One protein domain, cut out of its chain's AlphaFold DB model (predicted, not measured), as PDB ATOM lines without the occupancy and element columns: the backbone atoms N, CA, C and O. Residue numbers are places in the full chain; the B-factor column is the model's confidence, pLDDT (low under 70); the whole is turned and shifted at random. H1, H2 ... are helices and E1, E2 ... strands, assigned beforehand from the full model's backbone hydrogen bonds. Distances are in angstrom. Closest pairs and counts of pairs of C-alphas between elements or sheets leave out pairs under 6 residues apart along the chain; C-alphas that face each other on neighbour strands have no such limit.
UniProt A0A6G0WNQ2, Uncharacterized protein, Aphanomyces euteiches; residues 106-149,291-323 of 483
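AT A GLANCE: This is residues 106 to 149 and 291 to 323 of the 483 residues of an uncharacterized protein of Aphanomyces euteiches (UniProt A0A6G0WNQ2). With little regular structure, the model is a long two-stranded hairpin, E1 and E2, with one helix, H1, over it, and a long unnamed stretch, residues 118 to 149, wrapped round the side of H1 away from the hairpin. Residues 119 to 124 stick out. The 77 printed residues hold, in order, H1, E1 and E2, mixed and with 29 residues in named elements; the antiparallel sheet is E1 - E2. The whole is loose, radius of gyration of the C-alphas 15.2 A, and elongated, spanning 49 by 29 by 27 A.

IN THESE COORDINATES: H1, residues 106 to 117, begins at C-alpha (26.140, 67.299, 130.665) and is 16.4 A long. E1, residues 294 to 301, measures 23.0 A. E2, residues 307 to 315, measures 23.6 A and ends at C-alpha (41.458, 75.070, 138.008).

HOW THE PARTS SIT: The closest C-alphas of H1 and E2, Ile 110 and Ile 312, are 5.6 A apart. In H1 every O i to N i+4 pair is within hydrogen-bond range. E1 and E2 form a hairpin with a tight link, antiparallel at 160 degrees; N 298 and O 310 are 2.8 A apart.

THE WHOLE: The farthest C-alphas, Phe 304 and Ala 322, are 51.9 A apart. Residues 150 to 290 are not printed; C-alphas 149 and 291 are 14.5 A apart across the cut. Residues 120 to 125 have pLDDT under 70.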
ATOM      1  N   GLN A 106      25.271  66.689 129.658       91.12
ATOM      2  CA  GLN A 106      26.140  67.299 130.665       91.12
ATOM      3  C   GLN A 106      27.010  68.411 130.063       91.12
ATOM      4  O   GLN A 106      27.077  69.508 130.613       91.12
ATOM      5  N   SER A 107      27.647  68.154 128.919       91.88
ATOM      6  CA  SER A 107      28.500  69.144 128.252       91.88
ATOM      7  C   SER A 107      27.703  70.350 127.745       91.88
ATOM      8  O   SER A 107      28.187  71.476 127.842       91.88
ATOM      9  N   TYR A 108      26.472  70.137 127.266       90.06
ATOM     10  CA  TYR A 108      25.557  71.212 126.875       90.06
ATOM     11  C   TYR A 108      25.201  72.108 128.058       90.06
ATOM     12  O   TYR A 108      25.370  73.323 127.974       90.06
ATOM     13  N   LEU A 109      24.775  71.517 129.181       90.25
ATOM     14  CA  LEU A 109      24.459  72.272 130.395       90.25
ATOM     15  C   LEU A 109      25.650  73.119 130.838       90.25
ATOM     16  O   LEU A 109      25.492  74.307 131.111       90.25
ATOM     17  N   ILE A 110      26.843  72.523 130.866       90.75
ATOM     18  CA  ILE A 110      28.057  73.225 131.275       90.75
ATOM     19  C   ILE A 110      28.346  74.415 130.353       90.75
ATOM     20  O   ILE A 110      28.600  75.512 130.850       90.75
ATOM     21  N   ASP A 111      28.288  74.239 129.032       89.69
ATOM     22  CA  ASP A 111      28.550  75.334 128.092       89.69
ATOM     23  C   ASP A 111      27.491  76.444 128.187       89.69
ATOM     24  O   ASP A 111      27.840  77.628 128.185       89.69
ATOM     25  N   VAL A 112      26.210  76.084 128.339       87.50
ATOM     26  CA  VAL A 112      25.110  77.044 128.508       87.50
ATOM     27  C   VAL A 112      25.321  77.878 129.774       87.50
ATOM     28  O   VAL A 112      25.362  79.106 129.685       87.50
ATOM     29  N   TYR A 113      25.560  77.253 130.930       87.94
ATOM     30  CA  TYR A 113      25.850  77.992 132.165       87.94
ATOM     31  C   TYR A 113      27.128  78.828 132.047       87.94
ATOM     32  O   TYR A 113      27.131  80.004 132.409       87.94
ATOM     33  N   ASN A 114      28.206  78.278 131.481       87.25
ATOM     34  CA  ASN A 114      29.461  79.008 131.286       87.25
ATOM     35  C   ASN A 114      29.289  80.243 130.385       87.25
ATOM     36  O   ASN A 114      29.958  81.255 130.616       87.25
ATOM     37  N   SER A 115      28.388  80.192 129.397       82.62
ATOM     38  CA  SER A 115      28.076  81.340 128.538       82.62
ATOM     39  C   SER A 115      27.408  82.485 129.308       82.62
ATOM     40  O   SER A 115      27.686  83.650 129.030       82.62
ATOM     41  N   GLN A 116      26.594  82.164 130.318       82.31
ATOM     42  CA  GLN A 116      25.818  83.145 131.079       82.31
ATOM     43  C   GLN A 116      26.542  83.649 132.327       82.31
ATOM     44  O   GLN A 116      26.440  84.826 132.657       82.31
ATOM     45  N   LEU A 117      27.343  82.809 132.987       83.00
ATOM     46  CA  LEU A 117      28.090  83.187 134.193       83.00
ATOM     47  C   LEU A 117      29.069  84.350 133.952       83.00
ATOM     48  O   LEU A 117      29.335  85.139 134.852       83.00
ATOM     49  N   ASN A 118      29.562  84.504 132.720       75.25
ATOM     50  CA  ASN A 118      30.391  85.647 132.327       75.25
ATOM     51  C   ASN A 118      29.597  86.954 132.123       75.25
ATOM     52  O   ASN A 118      30.198  88.027 132.079       75.25
ATOM     53  N   LEU A 119      28.272  86.878 131.962       75.00
ATOM     54  CA  LEU A 119      27.411  87.990 131.541       75.00
ATOM     55  C   LEU A 119      26.468  88.476 132.646       75.00
ATOM     56  O   LEU A 119      26.222  89.673 132.757       75.00
ATOM     57  N   VAL A 120      25.932  87.555 133.447       63.31
ATOM     58  CA  VAL A 120      24.799  87.816 134.350       63.31
ATOM     59  C   VAL A 120      25.233  88.411 135.703       63.31
ATOM     60  O   VAL A 120      24.421  88.999 136.418       63.31
ATOM     61  N   GLY A 121      26.524  88.370 136.052       58.97
ATOM     62  CA  GLY A 121      27.002  88.841 137.360       58.97
ATOM     63  C   GLY A 121      26.264  88.159 138.526       58.97
ATOM     64  O   GLY A 121      25.725  87.069 138.373       58.97
ATOM     65  N   ASN A 122      26.194  88.806 139.694       53.59
ATOM     66  CA  ASN A 122      25.514  88.261 140.886       53.59
ATOM     67  C   ASN A 122      23.969  88.339 140.822       53.59
ATOM     68  O   ASN A 122      23.311  88.288 141.863       53.59
ATOM     69  N   GLN A 123      23.361  88.526 139.647       55.66
ATOM     70  CA  GLN A 123      21.903  88.584 139.534       55.66
ATOM     71  C   GLN A 123      21.331  87.171 139.401       55.66
ATOM     72  O   GLN A 123      21.721  86.409 138.522       55.66
ATOM     73  N   SER A 124      20.386  86.817 140.274       56.06
ATOM     74  CA  SER A 124      19.625  85.568 140.192       56.06
ATOM     75  C   SER A 124      18.688  85.603 138.981       56.06
ATOM     76  O   SER A 124      17.503  85.903 139.109       56.06
ATOM     77  N   ALA A 125      19.225  85.347 137.791       66.62
ATOM     78  CA  ALA A 125      18.429  85.176 136.586       66.62
ATOM     79  C   ALA A 125      18.017  83.706 136.453       66.62
ATOM     80  O   ALA A 125      18.849  82.803 136.535       66.62
ATOM     81  N   SER A 126      16.726  83.460 136.236       79.44
ATOM     82  CA  SER A 126      16.251  82.148 135.806       79.44
ATOM     83  C   SER A 126      16.647  81.931 134.350       79.44
ATOM     84  O   SER A 126      16.300  82.748 133.494       79.44
ATOM     85  N   LEU A 127      17.336  80.830 134.071       81.88
ATOM     86  CA  LEU A 127      17.690  80.437 132.717       81.88
ATOM     87  C   LEU A 127      16.662  79.440 132.181       81.88
ATOM     88  O   LEU A 127      16.518  78.347 132.729       81.88
ATOM     89  N   ASP A 128      15.951  79.814 131.122       85.12
ATOM     90  CA  ASP A 128      15.032  78.914 130.427       85.12
ATOM     91  C   ASP A 128      15.767  78.204 129.286       85.12
ATOM     92  O   ASP A 128      16.120  78.816 128.280       85.12
ATOM     93  N   PHE A 129      15.983  76.896 129.427       81.75
ATOM     94  CA  PHE A 129      16.637  76.076 128.401       81.75
ATOM     95  C   PHE A 129      15.835  75.955 127.099       81.75
ATOM     96  O   PHE A 129      16.383  75.496 126.097       81.75
ATOM     97  N   THR A 130      14.554  76.330 127.105       84.12
ATOM     98  CA  THR A 130      13.706  76.344 125.907       84.12
ATOM     99  C   THR A 130      13.782  77.665 125.142       84.12
ATOM    100  O   THR A 130      13.332  77.733 123.994       84.12
ATOM    101  N   ASP A 131      14.391  78.702 125.729       84.56
ATOM    102  CA  ASP A 131      14.604  79.970 125.046       84.56
ATOM    103  C   ASP A 131      15.720  79.831 123.997       84.56
ATOM    104  O   ASP A 131      16.878  79.513 124.278       84.56
ATOM    105  N   LYS A 132      15.348  80.123 122.751       82.44
ATOM    106  CA  LYS A 132      16.217  80.095 121.570       82.44
ATOM    107  C   LYS A 132      17.409  81.048 121.678       82.44
ATOM    108  O   LYS A 132      18.399  80.842 120.982       82.44
ATOM    109  N   ASN A 133      17.338  82.057 122.546       78.44
ATOM    110  CA  ASN A 133      18.446  82.976 122.815       78.44
ATOM    111  C   ASN A 133      19.675  82.281 123.417       78.44
ATOM    112  O   ASN A 133      20.785  82.787 123.266       78.44
ATOM    113  N   TYR A 134      19.495  81.128 124.070       78.69
ATOM    114  CA  TYR A 134      20.583  80.361 124.687       78.69
ATOM    115  C   TYR A 134      21.022  79.155 123.854       78.69
ATOM    116  O   TYR A 134      21.830  78.347 124.313       78.69
ATOM    117  N   ALA A 135      20.505  79.020 122.629       80.56
ATOM    118  CA  ALA A 135      20.917  77.959 121.727       80.56
ATOM    119  C   ALA A 135      22.393  78.121 121.338       80.56
ATOM    120  O   ALA A 135      22.838  79.205 120.952       80.56
ATOM    121  N   LEU A 136      23.135  77.017 121.423       82.62
ATOM    122  CA  LEU A 136      24.549  76.938 121.076       82.62
ATOM    123  C   LEU A 136      24.710  76.217 119.733       82.62
ATOM    124  O   LEU A 136      24.110  75.169 119.520       82.62
ATOM    125  N   GLU A 137      25.561  76.743 118.848       78.44
ATOM    126  CA  GLU A 137      25.858  76.137 117.533       78.44
ATOM    127  C   GLU A 137      26.623  74.802 117.652       78.44
ATOM    128  O   GLU A 137      26.670  73.998 116.721       78.44
ATOM    129  N   LYS A 138      27.241  74.543 118.808       84.38
ATOM    130  CA  LYS A 138      28.060  73.352 119.047       84.38
ATOM    131  C   LYS A 138      27.222  72.070 118.952       84.38
ATOM    132  O   LYS A 138      26.165  71.948 119.556       84.38
ATOM    133  N   ASP A 139      27.746  71.081 118.231       85.62
ATOM    134  CA  ASP A 139      27.128  69.760 118.097       85.62
ATOM    135  C   ASP A 139      27.435  68.867 119.313       85.62
ATOM    136  O   ASP A 139      28.581  68.452 119.523       85.62
ATOM    137  N   TYR A 140      26.392  68.558 120.090       88.75
ATOM    138  CA  TYR A 140      26.448  67.724 121.297       88.75
ATOM    139  C   TYR A 140      26.110  66.246 121.054       88.75
ATOM    140  O   TYR A 140      26.069  65.459 121.996       88.75
ATOM    141  N   THR A 141      25.884  65.836 119.804       87.12
ATOM    142  CA  THR A 141      25.623  64.426 119.460       87.12
ATOM    143  C   THR A 141      26.903  63.589 119.377       87.12
ATOM    144  O   THR A 141      26.857  62.360 119.303       87.12
ATOM    145  N   LYS A 142      28.072  64.241 119.407       87.50
ATOM    146  CA  LYS A 142      29.387  63.602 119.303       87.50
ATOM    147  C   LYS A 142      29.831  63.005 120.636       87.50
ATOM    148  O   LYS A 142      29.552  63.535 121.704       87.50
ATOM    149  N   PHE A 143      30.639  61.947 120.558       87.00
ATOM    150  CA  PHE A 143      31.259  61.312 121.729       87.00
ATOM    151  C   PHE A 143      32.274  62.222 122.452       87.00
ATOM    152  O   PHE A 143      32.577  62.008 123.621       87.00
ATOM    153  N   TYR A 144      32.807  63.244 121.773       86.44
ATOM    154  CA  TYR A 144      33.768  64.189 122.341       86.44
ATOM    155  C   TYR A 144      33.343  65.638 122.085       86.44
ATOM    156  O   TYR A 144      33.282  66.089 120.940       86.44
ATOM    157  N   THR A 145      33.080  66.369 123.166       87.69
ATOM    158  CA  THR A 145      32.492  67.716 123.163       87.69
ATOM    159  C   THR A 145      33.259  68.633 124.120       87.69
ATOM    160  O   THR A 145      32.789  68.961 125.208       87.69
ATOM    161  N   PRO A 146      34.455  69.111 123.733       85.31
ATOM    162  CA  PRO A 146      35.352  69.817 124.644       85.31
ATOM    163  C   PRO A 146      34.702  71.080 125.214       85.31
ATOM    164  O   PRO A 146      34.265  71.956 124.462       85.31
ATOM    165  N   ILE A 147      34.647  71.169 126.540       85.88
ATOM    166  CA  ILE A 147      34.166  72.344 127.269       85.88
ATOM    167  C   ILE A 147      35.296  73.367 127.304       85.88
ATOM    168  O   ILE A 147      36.422  73.051 127.695       85.88
ATOM    169  N   LYS A 148      35.002  74.598 126.887       78.62
ATOM    170  CA  LYS A 148      35.966  75.702 126.907       78.62
ATOM    171  C   LYS A 148      35.518  76.726 127.938       78.62
ATOM    172  O   LYS A 148      34.375  77.168 127.918       78.62
ATOM    173  N   PHE A 149      36.429  77.138 128.807       80.94
ATOM    174  CA  PHE A 149      36.226  78.288 129.682       80.94
ATOM    175  C   PHE A 149      37.459  79.184 129.633       80.94
ATOM    176  O   PHE A 149      38.555  78.746 129.280       80.94
ATOM    177  N   GLU A 291      48.138  81.865 139.536       85.06
ATOM    178  CA  GLU A 291      46.981  81.286 138.869       85.06
ATOM    179  C   GLU A 291      46.015  80.857 139.961       85.06
ATOM    180  O   GLU A 291      46.259  79.897 140.691       85.06
ATOM    181  N   TRP A 292      44.953  81.638 140.133       84.19
ATOM    182  CA  TRP A 292      43.990  81.409 141.197       84.19
ATOM    183  C   TRP A 292      43.231  80.112 140.952       84.19
ATOM    184  O   TRP A 292      42.629  79.916 139.895       84.19
ATOM    185  N   GLY A 293      43.269  79.238 141.957       86.25
ATOM    186  CA  GLY A 293      42.475  78.026 141.956       86.25
ATOM    187  C   GLY A 293      40.995  78.360 142.084       86.25
ATOM    188  O   GLY A 293      40.619  79.303 142.778       86.25
ATOM    189  N   MET A 294      40.160  77.585 141.409       88.06
ATOM    190  CA  MET A 294      38.719  77.762 141.420       88.06
ATOM    191  C   MET A 294      38.040  76.418 141.217       88.06
ATOM    192  O   MET A 294      38.469  75.617 140.383       88.06
ATOM    193  N   GLU A 295      36.953  76.208 141.942       90.44
ATOM    194  CA  GLU A 295      36.017  75.122 141.719       90.44
ATOM    195  C   GLU A 295      34.611  75.711 141.687       90.44
ATOM    196  O   GLU A 295      34.237  76.478 142.571       90.44
ATOM    197  N   GLU A 296      33.865  75.401 140.634       89.06
ATOM    198  CA  GLU A 296      32.492  75.860 140.458       89.06
ATOM    199  C   GLU A 296      31.616  74.655 140.124       89.06
ATOM    200  O   GLU A 296      31.974  73.837 139.266       89.06
ATOM    201  N   THR A 297      30.486  74.537 140.818       92.50
ATOM    202  CA  THR A 297      29.570  73.398 140.730       92.50
ATOM    203  C   THR A 297      28.156  73.852 140.379       92.50
ATOM    204  O   THR A 297      27.723  74.950 140.723       92.50
ATOM    205  N   LEU A 298      27.433  72.989 139.669       90.94
ATOM    206  CA  LEU A 298      26.012  73.101 139.385       90.94
ATOM    207  C   LEU A 298      25.271  72.056 140.217       90.94
ATOM    208  O   LEU A 298      25.504  70.863 140.037       90.94
ATOM    209  N   ALA A 299      24.350  72.502 141.064       92.69
ATOM    210  CA  ALA A 299      23.441  71.626 141.788       92.69
ATOM    211  C   ALA A 299      22.212  71.313 140.919       92.69
ATOM    212  O   ALA A 299      21.449  72.215 140.564       92.69
ATOM    213  N   ILE A 300      22.008  70.041 140.574       91.62
ATOM    214  CA  ILE A 300      20.851  69.564 139.810       91.62
ATOM    215  C   ILE A 300      19.922  68.806 140.750       91.62
ATOM    216  O   ILE A 300      20.296  67.772 141.297       91.62
ATOM    217  N   GLN A 301      18.696  69.301 140.904       93.12
ATOM    218  CA  GLN A 301      17.647  68.613 141.644       93.12
ATOM    219  C   GLN A 301      16.777  67.786 140.695       93.12
ATOM    220  O   GLN A 301      16.250  68.308 139.713       93.12
ATOM    221  N   ASN A 302      16.617  66.497 140.991       90.12
ATOM    222  CA  ASN A 302      15.769  65.599 140.213       90.12
ATOM    223  C   ASN A 302      14.291  65.651 140.647       90.12
ATOM    224  O   ASN A 302      13.920  66.315 141.616       90.12
ATOM    225  N   ALA A 303      13.435  64.892 139.953       87.81
ATOM    226  CA  ALA A 303      11.993  64.842 140.213       87.81
ATOM    227  C   ALA A 303      11.609  64.319 141.616       87.81
ATOM    228  O   ALA A 303      10.496  64.564 142.076       87.81
ATOM    229  N   PHE A 304      12.515  63.621 142.307       90.06
ATOM    230  CA  PHE A 304      12.313  63.128 143.674       90.06
ATOM    231  C   PHE A 304      12.788  64.122 144.744       90.06
ATOM    232  O   PHE A 304      12.702  63.830 145.936       90.06
ATOM    233  N   GLY A 305      13.307  65.285 144.337       91.06
ATOM    234  CA  GLY A 305      13.871  66.291 145.234       91.06
ATOM    235  C   GLY A 305      15.311  66.010 145.670       91.06
ATOM    236  O   GLY A 305      15.837  66.752 146.498       91.06
ATOM    237  N   VAL A 306      15.962  64.978 145.118       91.81
ATOM    238  CA  VAL A 306      17.371  64.666 145.395       91.81
ATOM    239  C   VAL A 306      18.259  65.569 144.550       91.81
ATOM    240  O   VAL A 306      18.070  65.668 143.338       91.81
ATOM    241  N   THR A 307      19.237  66.200 145.194       94.31
ATOM    242  CA  THR A 307      20.206  67.086 144.545       94.31
ATOM    243  C   THR A 307      21.534  66.369 144.329       94.31
ATOM    244  O   THR A 307      22.018  65.689 145.231       94.31
ATOM    245  N   GLN A 308      22.115  66.539 143.144       92.19
ATOM    246  CA  GLN A 308      23.450  66.066 142.779       92.19
ATOM    247  C   GLN A 308      24.274  67.227 142.226       92.19
ATOM    248  O   GLN A 308      23.761  68.026 141.441       92.19
ATOM    249  N   ASP A 309      25.552  67.283 142.585       93.12
ATOM    250  CA  ASP A 309      26.447  68.353 142.154       93.12
ATOM    251  C   ASP A 309      27.321  67.910 140.978       93.12
ATOM    252  O   ASP A 309      27.945  66.848 140.998       93.12
ATOM    253  N   ILE A 310      27.407  68.760 139.957       91.38
ATOM    254  CA  ILE A 310      28.295  68.582 138.807       91.38
ATOM    255  C   ILE A 310      29.317  69.708 138.793       91.38
ATOM    256  O   ILE A 310      28.961  70.878 138.698       91.38
ATOM    257  N   THR A 311      30.604  69.374 138.818       91.88
ATOM    258  CA  THR A 311      31.670  70.364 138.632       91.88
ATOM    259  C   THR A 311      31.678  70.879 137.191       91.88
ATOM    260  O   THR A 311      31.855  70.104 136.251       91.88
ATOM    261  N   ILE A 312      31.521  72.193 137.015       91.12
ATOM    262  CA  ILE A 312      31.459  72.850 135.698       91.12
ATOM    263  C   ILE A 312      32.773  73.536 135.314       91.12
ATOM    264  O   ILE A 312      33.089  73.665 134.129       91.12
ATOM    265  N   LYS A 313      33.561  73.957 136.309       88.94
ATOM    266  CA  LYS A 313      34.902  74.514 136.124       88.94
ATOM    267  C   LYS A 313      35.789  74.087 137.284       88.94
ATOM    268  O   LYS A 313      35.388  74.166 138.442       88.94
ATOM    269  N   ARG A 314      37.013  73.669 136.969       88.81
ATOM    270  CA  ARG A 314      38.040  73.392 137.971       88.81
ATOM    271  C   ARG A 314      39.393  73.852 137.463       88.81
ATOM    272  O   ARG A 314      39.812  73.499 136.364       88.81
ATOM    273  N   THR A 315      40.084  74.643 138.264       87.44
ATOM    274  CA  THR A 315      41.458  75.070 138.008       87.44
ATOM    275  C   THR A 315      42.220  74.966 139.314       87.44
ATOM    276  O   THR A 315      41.740  75.405 140.357       87.44
ATOM    277  N   ALA A 316      43.384  74.325 139.276       88.50
ATOM    278  CA  ALA A 316      44.241  74.238 140.446       88.50
ATOM    279  C   ALA A 316      44.949  75.576 140.672       88.50
ATOM    280  O   ALA A 316      45.277  76.279 139.719       88.50
ATOM    281  N   TYR A 317      45.214  75.900 141.935       88.44
ATOM    282  CA  TYR A 317      46.119  76.994 142.249       88.44
ATOM    283  C   TYR A 317      47.530  76.652 141.762       88.44
ATOM    284  O   TYR A 317      48.029  75.557 142.041       88.44
ATOM    285  N   ASN A 318      48.173  77.585 141.068       87.62
ATOM    286  CA  ASN A 318      49.548  77.434 140.611       87.62
ATOM    287  C   ASN A 318      50.315  78.760 140.700       87.62
ATOM    288  O   ASN A 318      49.731  79.845 140.736       87.62
ATOM    289  N   THR A 319      51.641  78.672 140.730       86.50
ATOM    290  CA  THR A 319      52.545  79.825 140.771       86.50
ATOM    291  C   THR A 319      53.424  79.842 139.531       86.50
ATOM    292  O   THR A 319      54.037  78.828 139.204       86.50
ATOM    293  N   ARG A 320      53.539  80.996 138.871       83.25
ATOM    294  CA  ARG A 320      54.337  81.151 137.649       83.25
ATOM    295  C   ARG A 320      55.827  81.303 137.912       83.25
ATOM    296  O   ARG A 320      56.598  80.903 137.050       83.25
ATOM    297  N   ILE A 321      56.231  81.802 139.085       83.38
ATOM    298  CA  ILE A 321      57.630  81.863 139.551       83.38
ATOM    299  C   ILE A 321      58.548  82.497 138.491       83.38
ATOM    300  O   ILE A 321      58.638  83.718 138.431       83.38
ATOM    301  N   ALA A 322      59.192  81.683 137.648       79.69
ATOM    302  CA  ALA A 322      60.086  82.120 136.577       79.69
ATOM    303  C   ALA A 322      59.349  82.801 135.408       79.69
ATOM    304  O   ALA A 322      59.953  83.573 134.676       79.69
ATOM    305  N   SER A 323      58.051  82.542 135.240       81.25
ATOM    306  CA  SER A 323      57.191  83.154 134.215       81.25
ATOM    307  C   SER A 323      56.343  84.310 134.769       81.25
ATOM    308  O   SER A 323      55.264  84.607 134.250       81.25
TER     309      SER A 323